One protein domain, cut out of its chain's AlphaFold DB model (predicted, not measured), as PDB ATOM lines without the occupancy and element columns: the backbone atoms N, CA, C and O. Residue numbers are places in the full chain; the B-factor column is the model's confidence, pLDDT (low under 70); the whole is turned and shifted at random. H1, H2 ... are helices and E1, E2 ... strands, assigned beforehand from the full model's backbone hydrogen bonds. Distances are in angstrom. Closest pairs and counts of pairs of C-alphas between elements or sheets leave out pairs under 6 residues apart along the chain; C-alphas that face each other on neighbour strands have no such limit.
ATOM      1  N   HIS A  12     -58.829 -19.523 -38.175       91.50
ATOM      2  CA  HIS A  12     -57.693 -19.863 -37.321       91.50
ATOM      3  C   HIS A  12     -57.975 -21.116 -36.486       91.50
ATOM      4  O   HIS A  12     -58.918 -21.132 -35.690       91.50
ATOM      5  N   GLN A  13     -57.117 -22.129 -36.639       91.06
ATOM      6  CA  GLN A  13     -57.212 -23.454 -36.011       91.06
ATOM      7  C   GLN A  13     -58.558 -24.165 -36.252       91.06
ATOM      8  O   GLN A  13     -59.105 -24.790 -35.342       91.06
ATOM      9  N   ALA A  14     -59.117 -24.044 -37.456       91.06
ATOM     10  CA  ALA A  14     -60.381 -24.683 -37.809       91.06
ATOM     11  C   ALA A  14     -60.179 -26.158 -38.213       91.06
ATOM     12  O   ALA A  14     -59.133 -26.494 -38.779       91.06
ATOM     13  N   PRO A  15     -61.159 -27.043 -37.961       91.12
ATOM     14  CA  PRO A  15     -61.192 -28.367 -38.574       91.12
ATOM     15  C   PRO A  15     -61.508 -28.261 -40.078       91.12
ATOM     16  O   PRO A  15     -62.030 -27.248 -40.550       91.12
ATOM     17  N   PHE A  16     -61.154 -29.301 -40.835       91.75
ATOM     18  CA  PHE A  16     -61.190 -29.303 -42.302       91.75
ATOM     19  C   PHE A  16     -62.579 -29.022 -42.899       91.75
ATOM     20  O   PHE A  16     -62.720 -28.202 -43.806       91.75
ATOM     21  N   ASP A  17     -63.609 -29.673 -42.363       91.25
ATOM     22  CA  ASP A  17     -65.009 -29.509 -42.762       91.25
ATOM     23  C   ASP A  17     -65.477 -28.056 -42.600       91.25
ATOM     24  O   ASP A  17     -66.092 -27.494 -43.506       91.25
ATOM     25  N   LYS A  18     -65.093 -27.405 -41.497       90.38
ATOM     26  CA  LYS A  18     -65.417 -25.996 -41.248       90.38
ATOM     27  C   LYS A  18     -64.682 -25.051 -42.183       90.38
ATOM     28  O   LYS A  18     -65.234 -24.006 -42.519       90.38
ATOM     29  N   VAL A  19     -63.478 -25.392 -42.650       91.69
ATOM     30  CA  VAL A  19     -62.829 -24.597 -43.705       91.69
ATOM     31  C   VAL A  19     -63.666 -24.628 -44.980       91.69
ATOM     32  O   VAL A  19     -63.923 -23.572 -45.549       91.69
ATOM     33  N   LEU A  20     -64.130 -25.806 -45.403       91.75
ATOM     34  CA  LEU A  20     -64.921 -25.955 -46.629       91.75
ATOM     35  C   LEU A  20     -66.318 -25.337 -46.523       91.75
ATOM     36  O   LEU A  20     -66.797 -24.767 -47.497       91.75
ATOM     37  N   GLU A  21     -66.954 -25.406 -45.354       91.00
ATOM     38  CA  GLU A  21     -68.238 -24.742 -45.102       91.00
ATOM     39  C   GLU A  21     -68.127 -23.218 -45.280       91.00
ATOM     40  O   GLU A  21     -69.010 -22.581 -45.850       91.00
ATOM     41  N   LEU A  22     -67.025 -22.626 -44.812       89.38
ATOM     42  CA  LEU A  22     -66.863 -21.171 -44.732       89.38
ATOM     43  C   LEU A  22     -66.113 -20.554 -45.909       89.38
ATOM     44  O   LEU A  22     -66.221 -19.348 -46.134       89.38
ATOM     45  N   MET A  23     -65.290 -21.347 -46.587       92.31
ATOM     46  CA  MET A  23     -64.440 -20.943 -47.705       92.31
ATOM     47  C   MET A  23     -64.504 -22.028 -48.801       92.31
ATOM     48  O   MET A  23     -63.502 -22.691 -49.088       92.31
ATOM     49  N   PRO A  24     -65.693 -22.268 -49.392       92.81
ATOM     50  CA  PRO A  24     -65.931 -23.401 -50.293       92.81
ATOM     51  C   PRO A  24     -65.103 -23.354 -51.582       92.81
ATOM     52  O   PRO A  24     -64.836 -24.385 -52.192       92.81
ATOM     53  N   ASP A  25     -64.645 -22.178 -51.996       92.50
ATOM     54  CA  ASP A  25     -63.762 -21.993 -53.146       92.50
ATOM     55  C   ASP A  25     -62.335 -22.523 -52.921       92.50
ATOM     56  O   ASP A  25     -61.586 -22.709 -53.883       92.50
ATOM     57  N   LEU A  26     -61.961 -22.830 -51.674       94.06
ATOM     58  CA  LEU A  26     -60.698 -23.497 -51.360       94.06
ATOM     59  C   LEU A  26     -60.718 -24.994 -51.666       94.06
ATOM     60  O   LEU A  26     -59.657 -25.617 -51.617       94.06
ATOM     61  N   VAL A  27     -61.877 -25.577 -51.999       94.31
ATOM     62  CA  VAL A  27     -62.034 -27.024 -52.214       94.31
ATOM     63  C   VAL A  27     -61.000 -27.595 -53.183       94.31
ATOM     64  O   VAL A  27     -60.408 -28.635 -52.905       94.31
ATOM     65  N   ASP A  28     -60.719 -26.898 -54.284       94.19
ATOM     66  CA  ASP A  28     -59.775 -27.375 -55.294       94.19
ATOM     67  C   ASP A  28     -58.333 -27.358 -54.784       94.19
ATOM     68  O   ASP A  28     -57.564 -28.268 -55.077       94.19
ATOM     69  N   VAL A  29     -57.961 -26.360 -53.976       95.38
ATOM     70  CA  VAL A  29     -56.625 -26.297 -53.365       95.38
ATOM     71  C   VAL A  29     -56.494 -27.357 -52.276       95.38
ATOM     72  O   VAL A  29     -55.494 -28.069 -52.229       95.38
ATOM     73  N   LEU A  30     -57.512 -27.508 -51.435       95.06
ATOM     74  CA  LEU A  30     -57.518 -28.459 -50.329       95.06
ATOM     75  C   LEU A  30     -57.521 -29.921 -50.797       95.06
ATOM     76  O   LEU A  30     -56.888 -30.754 -50.160       95.06
ATOM     77  N   LYS A  31     -58.116 -30.234 -51.955       94.56
ATOM     78  CA  LYS A  31     -58.004 -31.559 -52.597       94.56
ATOM     79  C   LYS A  31     -56.580 -31.927 -53.022       94.56
ATOM     80  O   LYS A  31     -56.296 -33.104 -53.210       94.56
ATOM     81  N   THR A  32     -55.694 -30.946 -53.199       97.12
ATOM     82  CA  THR A  32     -54.281 -31.191 -53.550       97.12
ATOM     83  C   THR A  32     -53.382 -31.371 -52.329       97.12
ATOM     84  O   THR A  32     -52.166 -31.489 -52.482       97.12
ATOM     85  N   PHE A  33     -53.955 -31.337 -51.123       98.31
ATOM     86  CA  PHE A  33     -53.209 -31.527 -49.888       98.31
ATOM     87  C   PHE A  33     -52.531 -32.911 -49.883       98.31
ATOM     88  O   PHE A  33     -53.188 -33.904 -50.191       98.31
ATOM     89  N   PRO A  34     -51.221 -32.997 -49.585       97.94
ATOM     90  CA  PRO A  34     -50.453 -34.230 -49.772       97.94
ATOM     91  C   PRO A  34     -50.599 -35.256 -48.634       97.94
ATOM     92  O   PRO A  34     -49.885 -36.256 -48.642       97.94
ATOM     93  N   ASP A  35     -51.464 -35.010 -47.648       97.75
ATOM     94  CA  ASP A  35     -51.612 -35.820 -46.432       97.75
ATOM     95  C   ASP A  35     -53.104 -36.003 -46.084       97.75
ATOM     96  O   ASP A  35     -53.975 -35.481 -46.782       97.75
ATOM     97  N   ASP A  36     -53.422 -36.730 -45.013       96.25
ATOM     98  CA  ASP A  36     -54.802 -36.885 -44.538       96.25
ATOM     99  C   ASP A  36     -55.289 -35.593 -43.859       96.25
ATOM    100  O   ASP A  36     -54.842 -35.283 -42.750       96.25
ATOM    101  N   PRO A  37     -56.228 -34.834 -44.462       95.12
ATOM    102  CA  PRO A  37     -56.641 -33.532 -43.948       95.12
ATOM    103  C   PRO A  37     -57.325 -33.586 -42.575       95.12
ATOM    104  O   PRO A  37     -57.359 -32.567 -41.882       95.12
ATOM    105  N   SER A  38     -57.848 -34.748 -42.166       92.94
ATOM    106  CA  SER A  38     -58.495 -34.934 -40.861       92.94
ATOM    107  C   SER A  38     -57.502 -34.904 -39.692       92.94
ATOM    108  O   SER A  38     -57.881 -34.614 -38.559       92.94
ATOM    109  N   ARG A  39     -56.210 -35.120 -39.971       95.62
ATOM    110  CA  ARG A  39     -55.121 -35.092 -38.984       95.62
ATOM    111  C   ARG A  39     -54.554 -33.694 -38.739       95.62
ATOM    112  O   ARG A  39     -53.553 -33.554 -38.032       95.62
ATOM    113  N   PHE A  40     -55.166 -32.657 -39.311       96.31
ATOM    114  CA  PHE A  40     -54.655 -31.290 -39.256       96.31
ATOM    115  C   PHE A  40     -55.707 -30.284 -38.796       96.31
ATOM    116  O   PHE A  40     -56.898 -30.393 -39.088       96.31
ATOM    117  N   THR A  41     -55.222 -29.247 -38.118       94.94
ATOM    118  CA  THR A  41     -55.929 -27.982 -37.933       94.94
ATOM    119  C   THR A  41     -55.475 -26.974 -38.972       94.94
ATOM    120  O   THR A  41     -54.318 -26.971 -39.402       94.94
ATOM    121  N   TRP A  42     -56.393 -26.104 -39.370       94.31
ATOM    122  CA  TRP A  42     -56.227 -25.259 -40.539       94.31
ATOM    123  C   TRP A  42     -56.285 -23.786 -40.167       94.31
ATOM    124  O   TRP A  42     -57.248 -23.298 -39.570       94.31
ATOM    125  N   ASP A  43     -55.246 -23.069 -40.571       94.44
ATOM    126  CA  ASP A  43     -55.223 -21.619 -40.615       94.44
ATOM    127  C   ASP A  43     -55.344 -21.182 -42.070       94.44
ATOM    128  O   ASP A  43     -54.515 -21.547 -42.904       94.44
ATOM    129  N   VAL A  44     -56.331 -20.351 -42.372       94.75
ATOM    130  CA  VAL A  44     -56.398 -19.622 -43.635       94.75
ATOM    131  C   VAL A  44     -56.274 -18.147 -43.311       94.75
ATOM    132  O   VAL A  44     -56.921 -17.647 -42.396       94.75
ATOM    133  N   LYS A  45     -55.438 -17.427 -44.050       94.75
ATOM    134  CA  LYS A  45     -55.287 -15.980 -43.914       94.75
ATOM    135  C   LYS A  45     -55.421 -15.341 -45.286       94.75
ATOM    136  O   LYS A  45     -54.746 -15.746 -46.234       94.75
ATOM    137  N   VAL A  46     -56.276 -14.332 -45.364       94.56
ATOM    138  CA  VAL A  46     -56.493 -13.519 -46.560       94.56
ATOM    139  C   VAL A  46     -55.938 -12.140 -46.256       94.56
ATOM    140  O   VAL A  46     -56.409 -11.484 -45.333       94.56
ATOM    141  N   HIS A  47     -54.909 -11.731 -46.989       93.75
ATOM    142  CA  HIS A  47     -54.247 -10.447 -46.784       93.75
ATOM    143  C   HIS A  47     -54.555  -9.535 -47.961       93.75
ATOM    144  O   HIS A  47     -54.337  -9.935 -49.102       93.75
ATOM    145  N   MET A  48     -54.992  -8.315 -47.675       94.19
ATOM    146  CA  MET A  48     -54.836  -7.186 -48.583       94.19
ATOM    147  C   MET A  48     -53.550  -6.476 -48.170       94.19
ATOM    148  O   MET A  48     -53.419  -6.084 -47.012       94.19
ATOM    149  N   LEU A  49     -52.591  -6.370 -49.082       94.06
ATOM    150  CA  LEU A  49     -51.274  -5.813 -48.810       94.06
ATOM    151  C   LEU A  49     -51.063  -4.577 -49.670       94.06
ATOM    152  O   LEU A  49     -51.289  -4.616 -50.876       94.06
ATOM    153  N   MET A  50     -50.602  -3.503 -49.043       94.06
ATOM    154  CA  MET A  50     -49.993  -2.352 -49.708       94.06
ATOM    155  C   MET A  50     -48.486  -2.602 -49.888       94.06
ATOM    156  O   MET A  50     -47.922  -3.445 -49.175       94.06
ATOM    157  N   PRO A  51     -47.798  -1.851 -50.771       93.00
ATOM    158  CA  PRO A  51     -46.341  -1.855 -50.811       93.00
ATOM    159  C   PRO A  51     -45.740  -1.695 -49.408       93.00
ATOM    160  O   PRO A  51     -46.240  -0.919 -48.594       93.00
ATOM    161  N   ARG A  52     -44.662  -2.436 -49.133       92.06
ATOM    162  CA  ARG A  52     -43.929  -2.493 -47.853       92.06
ATOM    163  C   ARG A  52     -44.635  -3.193 -46.689       92.06
ATOM    164  O   ARG A  52     -44.041  -3.327 -45.623       92.06
ATOM    165  N   GLN A  53     -45.858  -3.686 -46.869       94.38
ATOM    166  CA  GLN A  53     -46.529  -4.496 -45.850       94.38
ATOM    167  C   GLN A  53     -46.101  -5.963 -45.925       94.38
ATOM    168  O   GLN A  53     -45.803  -6.482 -47.001       94.38
ATOM    169  N   PHE A  54     -46.114  -6.658 -44.789       95.50
ATOM    170  CA  PHE A  54     -45.713  -8.059 -44.692       95.50
ATOM    171  C   PHE A  54     -46.902  -8.935 -44.265       95.50
ATOM    172  O   PHE A  54     -47.597  -8.604 -43.301       95.50
ATOM    173  N   PRO A  55     -47.123 -10.099 -44.905       93.94
ATOM    174  CA  PRO A  55     -48.218 -11.007 -44.543       93.94
ATOM    175  C   PRO A  55     -47.930 -11.842 -43.283       93.94
ATOM    176  O   PRO A  55     -48.787 -12.574 -42.797       93.94
ATOM    177  N   CYS A  56     -46.693 -11.828 -42.789       92.88
ATOM    178  CA  CYS A  56     -46.262 -12.542 -41.587       92.88
ATOM    179  C   CYS A  56     -45.025 -11.855 -40.992       92.88
ATOM    180  O   CYS A  56     -44.563 -10.858 -41.547       92.88
ATOM    181  N   VAL A  57     -44.532 -12.352 -39.851       94.19
ATOM    182  CA  VAL A  57     -43.449 -11.710 -39.092       94.19
ATOM    183  C   VAL A  57     -42.234 -11.482 -40.016       94.19
ATOM    184  O   VAL A  57     -41.781 -12.437 -40.658       94.19
ATOM    185  N   PRO A  58     -41.704 -10.244 -40.109       94.69
ATOM    186  CA  PRO A  58     -40.554  -9.931 -40.967       94.69
ATOM    187  C   PRO A  58     -39.235 -10.557 -40.492       94.69
ATOM    188  O   PRO A  58     -38.332 -10.811 -41.290       94.69
ATOM    189  N   ASN A  59     -39.115 -10.811 -39.189       95.06
ATOM    190  CA  ASN A  59     -37.946 -11.448 -38.592       95.06
ATOM    191  C   ASN A  59     -38.025 -12.975 -38.684       95.06
ATOM    192  O   ASN A  59     -39.110 -13.556 -38.757       95.06
ATOM    193  N   TRP A  60     -36.854 -13.617 -38.659       96.69
ATOM    194  CA  TRP A  60     -36.750 -15.073 -38.586       96.69
ATOM    195  C   TRP A  60     -37.453 -15.584 -37.332       96.69
ATOM    196  O   TRP A  60     -37.156 -15.145 -36.222       96.69
ATOM    197  N   HIS A  61     -38.410 -16.478 -37.533       95.81
ATOM    198  CA  HIS A  61     -39.199 -17.075 -36.471       95.81
ATOM    199  C   HIS A  61     -39.560 -18.510 -36.830       95.81
ATOM    200  O   HIS A  61     -39.444 -18.940 -37.977       95.81
ATOM    201  N   VAL A  62     -40.028 -19.228 -35.819       96.06
ATOM    202  CA  VAL A  62     -40.643 -20.542 -35.952       96.06
ATOM    203  C   VAL A  62     -42.082 -20.484 -35.459       96.06
ATOM    204  O   VAL A  62     -42.439 -19.651 -34.618       96.06
ATOM    205  N   ASP A  63     -42.907 -21.381 -35.981       94.56
ATOM    206  CA  ASP A  63     -44.326 -21.453 -35.661       94.56
ATOM    207  C   ASP A  63     -44.622 -22.482 -34.567       94.56
ATOM    208  O   ASP A  63     -43.948 -23.502 -34.434       94.56
ATOM    209  N   ASN A  64     -45.699 -22.232 -33.818       94.31
ATOM    210  CA  ASN A  64     -46.319 -23.181 -32.888       94.31
ATOM    211  C   ASN A  64     -45.393 -23.768 -31.808       94.31
ATOM    212  O   ASN A  64     -45.689 -24.834 -31.278       94.31
ATOM    213  N   VAL A  65     -44.300 -23.095 -31.432       95.38
ATOM    214  CA  VAL A  65     -43.485 -23.514 -30.277       95.38
ATOM    215  C   VAL A  65     -44.343 -23.475 -29.004       95.38
ATOM    216  O   VAL A  65     -44.922 -22.416 -28.717       95.38
ATOM    217  N   PRO A  66     -44.431 -24.576 -28.230       94.62
ATOM    218  CA  PRO A  66     -45.215 -24.608 -27.003       94.62
ATOM    219  C   PRO A  66     -44.773 -23.525 -26.025       94.62
ATOM    220  O   PRO A  66     -43.590 -23.188 -25.931       94.62
ATOM    221  N   ARG A  67     -45.734 -22.971 -25.284       92.44
ATOM    222  CA  ARG A  67     -45.468 -21.980 -24.240       92.44
ATOM    223  C   ARG A  67     -45.930 -22.513 -22.894       92.44
ATOM    224  O   ARG A  67     -47.080 -22.917 -22.767       92.44
ATOM    225  N   VAL A  68     -45.045 -22.461 -21.906       92.81
ATOM    226  CA  VAL A  68     -45.347 -22.750 -20.499       92.81
ATOM    227  C   VAL A  68     -45.035 -21.480 -19.721       92.81
ATOM    228  O   VAL A  68     -43.933 -20.941 -19.835       92.81
ATOM    229  N   ASP A  69     -46.043 -20.951 -19.028       92.88
ATOM    230  CA  ASP A  69     -45.983 -19.663 -18.321       92.88
ATOM    231  C   ASP A  69     -45.531 -18.499 -19.220       92.88
ATOM    232  O   ASP A  69     -44.724 -17.650 -18.855       92.88
ATOM    233  N   GLY A  70     -46.023 -18.490 -20.466       89.69
ATOM    234  CA  GLY A  70     -45.721 -17.463 -21.473       89.69
ATOM    235  C   GLY A  70     -44.367 -17.620 -22.174       89.69
ATOM    236  O   GLY A  70     -44.156 -17.029 -23.241       89.69
ATOM    237  N   VAL A  71     -43.481 -18.463 -21.649       93.31
ATOM    238  CA  VAL A  71     -42.134 -18.676 -22.181       93.31
ATOM    239  C   VAL A  71     -42.135 -19.840 -23.167       93.31
ATOM    240  O   VAL A  71     -42.732 -20.884 -22.913       93.31
ATOM    241  N   GLN A  72     -41.460 -19.662 -24.303       93.62
ATOM    242  CA  GLN A  72     -41.293 -20.718 -25.302       93.62
ATOM    243  C   GLN A  72     -40.463 -21.881 -24.739       93.62
ATOM    244  O   GLN A  72     -39.444 -21.666 -24.082       93.62
ATOM    245  N   ARG A  73     -40.918 -23.106 -24.999       95.44
ATOM    246  CA  ARG A  73     -40.302 -24.365 -24.569       95.44
ATOM    247  C   ARG A  73     -39.970 -25.187 -25.808       95.44
ATOM    248  O   ARG A  73     -40.818 -25.903 -26.341       95.44
ATOM    249  N   PHE A  74     -38.756 -25.015 -26.314       95.69
ATOM    250  CA  PHE A  74     -38.290 -25.691 -27.526       95.69
ATOM    251  C   PHE A  74     -38.090 -27.194 -27.313       95.69
ATOM    252  O   PHE A  74     -38.243 -27.971 -28.244       95.69
ATOM    253  N   GLU A  75     -37.837 -27.615 -26.078       96.00
ATOM    254  CA  GLU A  75     -37.761 -29.013 -25.663       96.00
ATOM    255  C   GLU A  75     -39.097 -29.766 -25.788       96.00
ATOM    256  O   GLU A  75     -39.108 -30.992 -25.774       96.00
ATOM    257  N   LEU A  76     -40.218 -29.045 -25.920       96.06
ATOM    258  CA  LEU A  76     -41.558 -29.618 -26.102       96.06
ATOM    259  C   LEU A  76     -42.004 -29.651 -27.572       96.06
ATOM    260  O   LEU A  76     -43.130 -30.054 -27.868       96.06
ATOM    261  N   VAL A  77     -41.160 -29.179 -28.491       96.69
ATOM    262  CA  VAL A  77     -41.428 -29.242 -29.929       96.69
ATOM    263  C   VAL A  77     -41.462 -30.701 -30.392       96.69
ATOM    264  O   VAL A  77     -40.690 -31.528 -29.918       96.69
ATOM    265  N   LYS A  78     -42.351 -30.996 -31.341       97.12
ATOM    266  CA  LYS A  78     -42.558 -32.313 -31.948       97.12
ATOM    267  C   LYS A  78     -42.076 -32.299 -33.406       97.12
ATOM    268  O   LYS A  78     -42.898 -32.173 -34.317       97.12
ATOM    269  N   PRO A  79     -40.753 -32.330 -33.664       95.38
ATOM    270  CA  PRO A  79     -40.194 -32.163 -35.010       95.38
ATOM    271  C   PRO A  79     -40.570 -33.290 -35.984       95.38
ATOM    272  O   PRO A  79     -40.512 -33.110 -37.198       95.38
ATOM    273  N   GLU A  80     -40.961 -34.451 -35.469       97.00
ATOM    274  CA  GLU A  80     -41.454 -35.586 -36.244       97.00
ATOM    275  C   GLU A  80     -42.827 -35.326 -36.879       97.00
ATOM    276  O   GLU A  80     -43.165 -35.939 -37.898       97.00
ATOM    277  N   LEU A  81     -43.612 -34.406 -36.311       97.69
ATOM    278  CA  LEU A  81     -44.947 -34.090 -36.794       97.69
ATOM    279  C   LEU A  81     -44.905 -33.004 -37.878       97.69
ATOM    280  O   LEU A  81     -44.265 -31.963 -37.704       97.69
ATOM    281  N   PRO A  82     -45.603 -33.207 -39.008       97.88
ATOM    282  CA  PRO A  82     -45.553 -32.267 -40.110       97.88
ATOM    283  C   PRO A  82     -46.450 -31.047 -39.881       97.88
ATOM    284  O   PRO A  82     -47.545 -31.114 -39.317       97.88
ATOM    285  N   MET A  83     -46.018 -29.935 -40.451       98.25
ATOM    286  CA  MET A  83     -46.873 -28.833 -40.856       98.25
ATOM    287  C   MET A  83     -46.745 -28.642 -42.365       98.25
ATOM    288  O   MET A  83     -45.762 -29.044 -42.989       98.25
ATOM    289  N   TYR A  84     -47.740 -28.003 -42.962       98.50
ATOM    290  CA  TYR A  84     -47.705 -27.637 -44.368       98.50
ATOM    291  C   TYR A  84     -48.155 -26.204 -44.544       98.50
ATOM    292  O   TYR A  84     -49.034 -25.733 -43.825       98.50
ATOM    293  N   CYS A  85     -47.581 -25.512 -45.518       97.81
ATOM    294  CA  CYS A  85     -48.068 -24.210 -45.937       97.81
ATOM    295  C   CYS A  85     -48.230 -24.133 -47.454       97.81
ATOM    296  O   CYS A  85     -47.558 -24.827 -48.216       97.81
ATOM    297  N   TRP A  86     -49.156 -23.284 -47.882       98.00
ATOM    298  CA  TRP A  86     -49.464 -22.999 -49.274       98.00
ATOM    299  C   TRP A  86     -49.748 -21.507 -49.411       98.00
ATOM    300  O   TRP A  86     -50.410 -20.911 -48.557       98.00
ATOM    301  N   ILE A  87     -49.250 -20.888 -50.482       97.12
ATOM    302  CA  ILE A  87     -49.442 -19.456 -50.743       97.12
ATOM    303  C   ILE A  87     -49.947 -19.231 -52.161       97.12
ATOM    304  O   ILE A  87     -49.510 -19.900 -53.100       97.12
ATOM    305  N   SER A  88     -50.847 -18.265 -52.332       96.81
ATOM    306  CA  SER A  88     -51.446 -17.976 -53.640       96.81
ATOM    307  C   SER A  88     -50.480 -17.297 -54.612       96.81
ATOM    308  O   SER A  88     -50.639 -17.430 -55.826       96.81
ATOM    309  N   GLY A  89     -49.495 -16.573 -54.077       96.50
ATOM    310  CA  GLY A  89     -48.604 -15.698 -54.824       96.50
ATOM    311  C   GLY A  89     -47.702 -14.862 -53.909       96.50
ATOM    312  O   GLY A  89     -47.645 -15.120 -52.699       96.50
ATOM    313  N   PRO A  90     -46.986 -13.878 -54.482       95.75
ATOM    314  CA  PRO A  90     -46.187 -12.931 -53.719       95.75
ATOM    315  C   PRO A  90     -47.054 -12.048 -52.796       95.75
ATOM    316  O   PRO A  90     -48.261 -11.926 -53.017       95.75
ATOM    317  N   PRO A  91     -46.451 -11.418 -51.772       96.06
ATOM    318  CA  PRO A  91     -45.080 -11.634 -51.300       96.06
ATOM    319  C   PRO A  91     -44.826 -13.061 -50.792       96.06
ATOM    320  O   PRO A  91     -45.721 -13.747 -50.295       96.06
ATOM    321  N   LEU A  92     -43.598 -13.546 -50.972       96.50
ATOM    322  CA  LEU A  92     -43.250 -14.928 -50.656       96.50
ATOM    323  C   LEU A  92     -42.890 -15.072 -49.175       96.50
ATOM    324  O   LEU A  92     -42.460 -14.133 -48.510       96.50
ATOM    325  N   THR A  93     -43.070 -16.280 -48.650       96.44
ATOM    326  CA  THR A  93     -42.473 -16.657 -47.367       96.44
ATOM    327  C   THR A  93     -41.087 -17.224 -47.654       96.44
ATOM    328  O   THR A  93     -40.930 -18.051 -48.556       96.44
ATOM    329  N   GLN A  94     -40.086 -16.759 -46.912       97.88
ATOM    330  CA  GLN A  94     -38.706 -17.211 -47.027       97.88
ATOM    331  C   GLN A  94     -38.372 -18.126 -45.854       97.88
ATOM    332  O   GLN A  94     -38.438 -17.690 -44.711       97.88
ATOM    333  N   PHE A  95     -37.967 -19.354 -46.148       97.62
ATOM    334  CA  PHE A  95     -37.315 -20.275 -45.222       97.62
ATOM    335  C   PHE A  95     -35.791 -20.139 -45.338       97.62
ATOM    336  O   PHE A  95     -35.278 -19.643 -46.347       97.62
ATOM    337  N   LYS A  96     -35.035 -20.612 -44.338       96.25
ATOM    338  CA  LYS A  96     -33.554 -20.606 -44.393       96.25
ATOM    339  C   LYS A  96     -32.991 -21.328 -45.618       96.25
ATOM    340  O   LYS A  96     -31.943 -20.946 -46.127       96.25
ATOM    341  N   HIS A  97     -33.705 -22.335 -46.106       92.56
ATOM    342  CA  HIS A  97     -33.331 -23.142 -47.265       92.56
ATOM    343  C   HIS A  97     -33.994 -22.686 -48.580       92.56
ATOM    344  O   HIS A  97     -33.903 -23.392 -49.581       92.56
ATOM    345  N   GLY A  98     -34.688 -21.540 -48.614       96.31
ATOM    346  CA  GLY A  98     -35.232 -20.970 -49.853       96.31
ATOM    347  C   GLY A  98     -36.626 -20.361 -49.725       96.31
ATOM    348  O   GLY A  98     -37.217 -20.301 -48.652       96.31
ATOM    349  N   PHE A  99     -37.165 -19.885 -50.844       97.44
ATOM    350  CA  PHE A  99     -38.504 -19.296 -50.895       97.44
ATOM    351  C   PHE A  99     -39.574 -20.351 -51.165       97.44
ATOM    352  O   PHE A  99     -39.361 -21.296 -51.927       97.44
ATOM    353  N   LEU A 100     -40.764 -20.140 -50.600       96.75
ATOM    354  CA  LEU A 100     -41.938 -20.906 -50.995       96.75
ATOM    355  C   LEU A 100     -42.245 -20.702 -52.475       96.75
ATOM    356  O   LEU A 100     -42.295 -19.576 -52.970       96.75
ATOM    357  N   THR A 101     -42.534 -21.805 -53.161       97.50
ATOM    358  CA  THR A 101     -43.087 -21.765 -54.514       97.50
ATOM    359  C   THR A 101     -44.600 -21.553 -54.426       97.50
ATOM    360  O   THR A 101     -45.282 -22.368 -53.798       97.50
ATOM    361  N   PRO A 102     -45.159 -20.502 -55.052       97.19
ATOM    362  CA  PRO A 102     -46.599 -20.294 -55.072       97.19
ATOM    363  C   PRO A 102     -47.367 -21.491 -55.622       97.19
ATOM    364  O   PRO A 102     -46.912 -22.185 -56.533       97.19
ATOM    365  N   LYS A 103     -48.575 -21.687 -55.094       97.12
ATOM    366  CA  LYS A 103     -49.517 -22.731 -55.506       97.12
ATOM    367  C   LYS A 103     -49.006 -24.164 -55.318       97.12
ATOM    368  O   LYS A 103     -49.528 -25.083 -55.945       97.12
ATOM    369  N   ARG A 104     -48.019 -24.367 -54.442       97.75
ATOM    370  CA  ARG A 104     -47.520 -25.686 -54.039       97.75
ATOM    371  C   ARG A 104     -47.550 -25.822 -52.525       97.75
ATOM    372  O   ARG A 104     -47.237 -24.871 -51.813       97.75
ATOM    373  N   TRP A 105     -47.916 -27.010 -52.053       98.38
ATOM    374  CA  TRP A 105     -47.785 -27.363 -50.645       98.38
ATOM    375  C   TRP A 105     -46.312 -27.539 -50.299       98.38
ATOM    376  O   TRP A 105     -45.579 -28.248 -50.989       98.38
ATOM    377  N   HIS A 106     -45.889 -26.890 -49.225       98.12
ATOM    378  CA  HIS A 106     -44.550 -27.002 -48.686       98.12
ATOM    379  C   HIS A 106     -44.621 -27.591 -47.287       98.12
ATOM    380  O   HIS A 106     -45.267 -27.019 -46.409       98.12
ATOM    381  N   ARG A 107     -43.981 -28.746 -47.104       97.94
ATOM    382  CA  ARG A 107     -43.866 -29.421 -45.812       97.94
ATOM    383  C   ARG A 107     -42.767 -28.760 -44.988       97.94
ATOM    384  O   ARG A 107     -41.681 -28.539 -45.512       97.94
ATOM    385  N   PHE A 108     -43.044 -28.501 -43.718       97.94
ATOM    386  CA  PHE A 108     -42.098 -27.955 -42.747       97.94
ATOM    387  C   PHE A 108     -42.462 -28.433 -41.331       97.94
ATOM    388  O   PHE A 108     -43.423 -29.179 -41.144       97.94
ATOM    389  N   THR A 109     -41.686 -28.036 -40.334       97.50
ATOM    390  CA  THR A 109     -41.803 -28.430 -38.927       97.50
ATOM    391  C   THR A 109     -41.766 -27.199 -38.022       97.50
ATOM    392  O   THR A 109     -41.533 -26.074 -38.464       97.50
ATOM    393  N   GLN A 110     -41.971 -27.399 -36.719       97.00
ATOM    394  CA  GLN A 110     -41.862 -26.338 -35.706       97.00
ATOM    395  C   GLN A 110     -40.426 -25.800 -35.541       97.00
ATOM    396  O   GLN A 110     -40.226 -24.850 -34.791       97.00
ATOM    397  N   LEU A 111     -39.429 -26.406 -36.195       96.75
ATOM    398  CA  LEU A 111     -38.028 -25.977 -36.144       96.75
ATOM    399  C   LEU A 111     -37.580 -25.240 -37.413       96.75
ATOM    400  O   LEU A 111     -36.481 -24.689 -37.442       96.75
ATOM    401  N   ASP A 112     -38.417 -25.201 -38.451       97.44
ATOM    402  CA  ASP A 112     -38.066 -24.552 -39.710       97.44
ATOM    403  C   ASP A 112     -38.261 -23.035 -39.615       97.44
ATOM    404  O   ASP A 112     -39.375 -22.500 -39.694       97.44
ATOM    405  N   GLU A 113     -37.142 -22.332 -39.439       97.56
ATOM    406  CA  GLU A 113     -37.104 -20.875 -39.403       97.56
ATOM    407  C   GLU A 113     -37.532 -20.266 -40.741       97.56
ATOM    408  O   GLU A 113     -36.980 -20.561 -41.811       97.56
ATOM    409  N   HIS A 114     -38.461 -19.321 -40.660       97.94
ATOM    410  CA  HIS A 114     -38.966 -18.595 -41.810       97.94
ATOM    411  C   HIS A 114     -39.314 -17.145 -41.470       97.94
ATOM    412  O   HIS A 114     -39.257 -16.713 -40.319       97.94
ATOM    413  N   ARG A 115     -39.620 -16.358 -42.502       97.12
ATOM    414  CA  ARG A 115     -40.052 -14.962 -42.399       97.12
ATOM    415  C   ARG A 115     -40.903 -14.539 -43.591       97.12
ATOM    416  O   ARG A 115     -40.852 -15.159 -44.657       97.12
ATOM    417  N   GLY A 116     -41.657 -13.460 -43.429       95.38
ATOM    418  CA  GLY A 116     -42.338 -12.795 -44.537       95.38
ATOM    419  C   GLY A 116     -41.402 -11.888 -45.328       95.38
ATOM    420  O   GLY A 116     -40.515 -11.263 -44.753       95.38
ATOM    421  N   THR A 117     -41.626 -11.766 -46.636       95.69
ATOM    422  CA  THR A 117     -41.079 -10.649 -47.418       95.69
ATOM    423  C   THR A 117     -42.089  -9.511 -47.507       95.69
ATOM    424  O   THR A 117     -43.300  -9.735 -47.429       95.69
ATOM    425  N   ALA A 118     -41.592  -8.291 -47.702       95.38
ATOM    426  CA  ALA A 118     -42.433  -7.137 -47.983       95.38
ATOM    427  C   ALA A 118     -43.174  -7.323 -49.314       95.38
ATOM    428  O   ALA A 118     -42.625  -7.897 -50.261       95.38
ATOM    429  N   SER A 119     -44.404  -6.822 -49.396       95.56
ATOM    430  CA  SER A 119     -45.102  -6.656 -50.668       95.56
ATOM    431  C   SER A 119     -44.429  -5.553 -51.482       95.56
ATOM    432  O   SER A 119     -44.142  -4.483 -50.947       95.56
ATOM    433  N   GLY A 120     -44.178  -5.802 -52.768       94.19
ATOM    434  CA  GLY A 120     -43.739  -4.757 -53.701       94.19
ATOM    435  C   GLY A 120     -44.902  -3.893 -54.189       94.19
ATOM    436  O   GLY A 120     -44.741  -2.693 -54.375       94.19
ATOM    437  N   ASP A 121     -46.085  -4.499 -54.303       93.94
ATOM    438  CA  ASP A 121     -47.263  -3.918 -54.941       93.94
ATOM    439  C   ASP A 121     -48.497  -4.002 -54.037       93.94
ATOM    440  O   ASP A 121     -48.506  -4.698 -53.013       93.94
ATOM    441  N   PHE A 122     -49.565  -3.320 -54.452       94.81
ATOM    442  CA  PHE A 122     -50.901  -3.586 -53.935       94.81
ATOM    443  C   PHE A 122     -51.386  -4.963 -54.400       94.81
ATOM    444  O   PHE A 122     -51.353  -5.262 -55.595       94.81
ATOM    445  N   GLY A 123     -51.894  -5.793 -53.490       94.56
ATOM    446  CA  GLY A 123     -52.449  -7.079 -53.892       94.56
ATOM    447  C   GLY A 123     -53.112  -7.887 -52.789       94.56
ATOM    448  O   GLY A 123     -52.904  -7.665 -51.597       94.56
ATOM    449  N   TRP A 124     -53.903  -8.868 -53.223       95.19
ATOM    450  CA  TRP A 124     -54.538  -9.848 -52.350       95.19
ATOM    451  C   TRP A 124     -53.755 -11.159 -52.338       95.19
ATOM    452  O   TRP A 124     -53.402 -11.698 -53.389       95.19
ATOM    453  N   ARG A 125     -53.514 -11.702 -51.144       94.75
ATOM    454  CA  ARG A 125     -52.741 -12.930 -50.942       94.75
ATOM    455  C   ARG A 125     -53.430 -13.884 -49.977       94.75
ATOM    456  O   ARG A 125     -53.603 -13.579 -48.795       94.75
ATOM    457  N   GLY A 126     -53.701 -15.089 -50.466       95.38
ATOM    458  CA  GLY A 126     -54.092 -16.233 -49.660       95.38
ATOM    459  C   GLY A 126     -52.894 -16.980 -49.094       95.38
ATOM    460  O   GLY A 126     -51.903 -17.227 -49.788       95.38
ATOM    461  N   PHE A 127     -53.005 -17.363 -47.832       96.25
ATOM    462  CA  PHE A 127     -52.091 -18.254 -47.132       96.25
ATOM    463  C   PHE A 127     -52.912 -19.342 -46.453       96.25
ATOM    464  O   PHE A 127     -53.898 -19.032 -45.785       96.25
ATOM    465  N   ILE A 128     -52.491 -20.592 -46.599       96.69
ATOM    466  CA  ILE A 128     -53.081 -21.733 -45.906       96.69
ATOM    467  C   ILE A 128     -51.961 -22.436 -45.151       96.69
ATOM    468  O   ILE A 128     -50.903 -22.689 -45.726       96.69
ATOM    469  N   ARG A 129     -52.192 -22.761 -43.881       97.19
ATOM    470  CA  ARG A 129     -51.312 -23.604 -43.075       97.19
ATOM    471  C   ARG A 129     -52.109 -24.738 -42.456       97.19
ATOM    472  O   ARG A 129     -53.124 -24.496 -41.811       97.19
ATOM    473  N   ALA A 130     -51.612 -25.954 -42.633       97.56
ATOM    474  CA  ALA A 130     -52.092 -27.149 -41.963       97.56
ATOM    475  C   ALA A 130     -51.095 -27.507 -40.856       97.56
ATOM    476  O   ALA A 130     -49.901 -27.641 -41.121       97.56
ATOM    477  N   THR A 131     -51.566 -27.641 -39.620       97.75
ATOM    478  CA  THR A 131     -50.751 -28.023 -38.457       97.75
ATOM    479  C   THR A 131     -51.267 -29.340 -37.902       97.75
ATOM    480  O   THR A 131     -52.463 -29.435 -37.636       97.75
ATOM    481  N   HIS A 132     -50.405 -30.346 -37.725       97.62
ATOM    482  CA  HIS A 132     -50.836 -31.636 -37.178       97.62
ATOM    483  C   HIS A 132     -51.554 -31.446 -35.829       97.62
ATOM    484  O   HIS A 132     -51.098 -30.669 -34.985       97.62
ATOM    485  N   VAL A 133     -52.669 -32.148 -35.610       95.12
ATOM    486  CA  VAL A 133     -53.521 -31.973 -34.412       95.12
ATOM    487  C   VAL A 133     -52.775 -32.221 -33.098       95.12
ATOM    488  O   VAL A 133     -53.055 -31.567 -32.100       95.12
ATOM    489  N   ASP A 134     -51.761 -33.088 -33.106       94.94
ATOM    490  CA  ASP A 134     -50.934 -33.344 -31.918       94.94
ATOM    491  C   ASP A 134     -49.908 -32.233 -31.622       94.94
ATOM    492  O   ASP A 134     -49.378 -32.183 -30.510       94.94
ATOM    493  N   ILE A 135     -49.607 -31.348 -32.583       95.06
ATOM    494  CA  ILE A 135     -48.867 -30.096 -32.330       95.06
ATOM    495  C   ILE A 135     -49.828 -29.064 -31.742       95.06
ATOM    496  O   ILE A 135     -49.509 -28.365 -30.781       95.06
ATOM    497  N   GLN A 136     -51.004 -28.954 -32.354       85.38
ATOM    498  CA  GLN A 136     -51.991 -27.949 -32.021       85.38
ATOM    499  C   GLN A 136     -53.386 -28.537 -32.197       85.38
ATOM    500  O   GLN A 136     -53.885 -28.646 -33.320       85.38
ATOM    501  N   ALA A 137     -54.011 -28.886 -31.074       73.19
ATOM    502  CA  ALA A 137     -55.354 -29.435 -31.080       73.19
ATOM    503  C   ALA A 137     -56.358 -28.404 -31.628       73.19
ATOM    504  O   ALA A 137     -56.198 -27.197 -31.390       73.19
ATOM    505  N   PRO A 138     -57.406 -28.852 -32.344       67.06
ATOM    506  CA  PRO A 138     -58.505 -27.978 -32.717       67.06
ATOM    507  C   PRO A 138     -59.135 -27.412 -31.448       67.06
ATOM    508  O   PRO A 138     -59.251 -28.096 -30.428       67.06
ATOM    509  N   LYS A 139     -59.520 -26.135 -31.490       68.38
ATOM    510  CA  LYS A 139     -60.230 -25.550 -30.352       68.38
ATOM    511  C   LYS A 139     -61.588 -26.237 -30.163       68.38
ATOM    512  O   LYS A 139     -62.189 -26.616 -31.168       68.38
ATOM    513  N   PRO A 140     -62.072 -26.360 -28.910       61.47
ATOM    514  CA  PRO A 140     -63.390 -26.913 -28.627       61.47
ATOM    515  C   PRO A 140     -64.469 -26.237 -29.474       61.47
ATOM    516  O   PRO A 140     -64.394 -25.033 -29.744       61.47
ATOM    517  N   GLU A 141     -65.455 -27.028 -29.891       61.69
ATOM    518  CA  GLU A 141     -66.579 -26.576 -30.706       61.69
ATOM    519  C   GLU A 141     -67.276 -25.350 -30.085       61.69
ATOM    520  O   GLU A 141     -67.364 -25.210 -28.866       61.69
ATOM    521  N   GLY A 142     -67.763 -24.441 -30.936       63.00
ATOM    522  CA  GLY A 142     -68.553 -23.270 -30.524       63.00
ATOM    523  C   GLY A 142     -67.889 -21.905 -30.743       63.00
ATOM    524  O   GLY A 142     -68.586 -20.893 -30.761       63.00
ATOM    525  N   HIS A 143     -66.574 -21.847 -30.996       66.25
ATOM    526  CA  HIS A 143     -65.876 -20.581 -31.267       66.25
ATOM    527  C   HIS A 143     -64.969 -20.663 -32.497       66.25
ATOM    528  O   HIS A 143     -63.757 -20.868 -32.400       66.25
ATOM    529  N   LEU A 144     -65.550 -20.435 -33.677       73.38
ATOM    530  CA  LEU A 144     -64.762 -20.204 -34.881       73.38
ATOM    531  C   LEU A 144     -64.064 -18.842 -34.784       73.38
ATOM    532  O   LEU A 144     -64.710 -17.800 -34.676       73.38
ATOM    533  N   ARG A 145     -62.734 -18.841 -34.880       79.81
ATOM    534  CA  ARG A 145     -61.950 -17.606 -34.903       79.81
ATOM    535  C   ARG A 145     -61.644 -17.202 -36.334       79.81
ATOM    536  O   ARG A 145     -61.042 -17.962 -37.091       79.81
ATOM    537  N   ARG A 146     -62.046 -15.982 -36.675       83.88
ATOM    538  CA  ARG A 146     -61.628 -15.302 -37.897       83.88
ATOM    539  C   ARG A 146     -60.307 -14.592 -37.639       83.88
ATOM    540  O   ARG A 146     -60.108 -14.051 -36.552       83.88
ATOM    541  N   HIS A 147     -59.402 -14.609 -38.608       75.44
ATOM    542  CA  HIS A 147     -58.086 -14.011 -38.435       75.44
ATOM    543  C   HIS A 147     -57.565 -13.379 -39.725       75.44
ATOM    544  O   HIS A 147     -57.532 -14.000 -40.787       75.44
ATOM    545  N   CYS A 148     -57.095 -12.144 -39.595       76.50
ATOM    546  CA  CYS A 148     -56.254 -11.461 -40.564       76.50
ATOM    547  C   CYS A 148     -55.207 -10.673 -39.776       76.50
ATOM    548  O   CYS A 148     -55.532 -10.063 -38.760       76.50
ATOM    549  N   GLN A 149     -53.953 -10.726 -40.212       86.31
ATOM    550  CA  GLN A 149     -52.865 -10.006 -39.568       86.31
ATOM    551  C   GLN A 149     -51.877  -9.557 -40.631       86.31
ATOM    552  O   GLN A 149     -51.428 -10.364 -41.441       86.31
ATOM    553  N   VAL A 150     -51.522  -8.280 -40.597       89.88
ATOM    554  CA  VAL A 150     -50.523  -7.673 -41.473       89.88
ATOM    555  C   VAL A 150     -49.516  -6.955 -40.585       89.88
ATOM    556  O   VAL A 150     -49.896  -6.344 -39.589       89.88
ATOM    557  N   TYR A 151     -48.236  -7.057 -40.930       91.00
ATOM    558  CA  TYR A 151     -47.173  -6.307 -40.271       91.00
ATOM    559  C   TYR A 151     -46.765  -5.124 -41.138       91.00
ATOM    560  O   TYR A 151     -46.704  -5.219 -42.367       91.00
ATOM    561  N   LEU A 152     -46.488  -4.014 -40.467       91.44
ATOM    562  CA  LEU A 152     -46.132  -2.744 -41.074       91.44
ATOM    563  C   LEU A 152     -44.658  -2.462 -40.799       91.44
ATOM    564  O   LEU A 152     -44.143  -2.796 -39.731       91.44
ATOM    565  N   ASP A 153     -43.994  -1.842 -41.766       85.06
ATOM    566  CA  ASP A 153     -42.651  -1.312 -41.579       85.06
ATOM    567  C   ASP A 153     -42.726  -0.044 -40.715       85.06
ATOM    568  O   ASP A 153     -43.188   1.002 -41.168       85.06
TER     569      ASP A 153
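AT A GLANCE: This is residues 12 to 153 of the 159 residues of an uncharacterized protein of Methylobacter sp (UniProt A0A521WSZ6). Little regular structure: a twisted wall of four antiparallel strands, E1 E6 E2 E4, amid long loops, with a small ribbon, E3 and E5, on one side and two short helices grazing it on the other. The 142 printed residues hold H1, H2, then E1 to E7, a mixed class with 51 residues in named elements. The whole is compact, radius of gyration of the C-alphas 14.9 A, spanning 37 by 36 by 27 A.

IN THESE COORDINATES: E1, residues 40 to 49, starts at (-54.655, -31.290, -39.256) and measures 27.4 A; E6, 123 to 132, 29.7 A. E2 is 83 to 87, E4 106 to 108, E3 93 to 95, E5 114 to 116. H1 is 16 to 22, H2 24 to 30. E7, 145 to 147, ends at C-alpha 147, (-58.086, -14.011, -38.435).

HOW THE PARTS SIT: Within hydrogen-bond range are N 45 and O 127 of E1 and E6, 2.8 A, N 86 and O 128 of E2 and E6, 2.8 A, N 85 and O 106 of E2 and E4, 2.9 A, and N 94 and O 115 of E3 and E5, 2.9 A. H1 has every O i to N i+4 pair within range; H2 1 of 3, with 3 of 4 i+3 pairs. E7 pairs with no named strand.

THE WHOLE: The printed part has no cut. Links E1 to E2 and E6 to E7 are long. Residues 138 to 143 are under pLDDT 70.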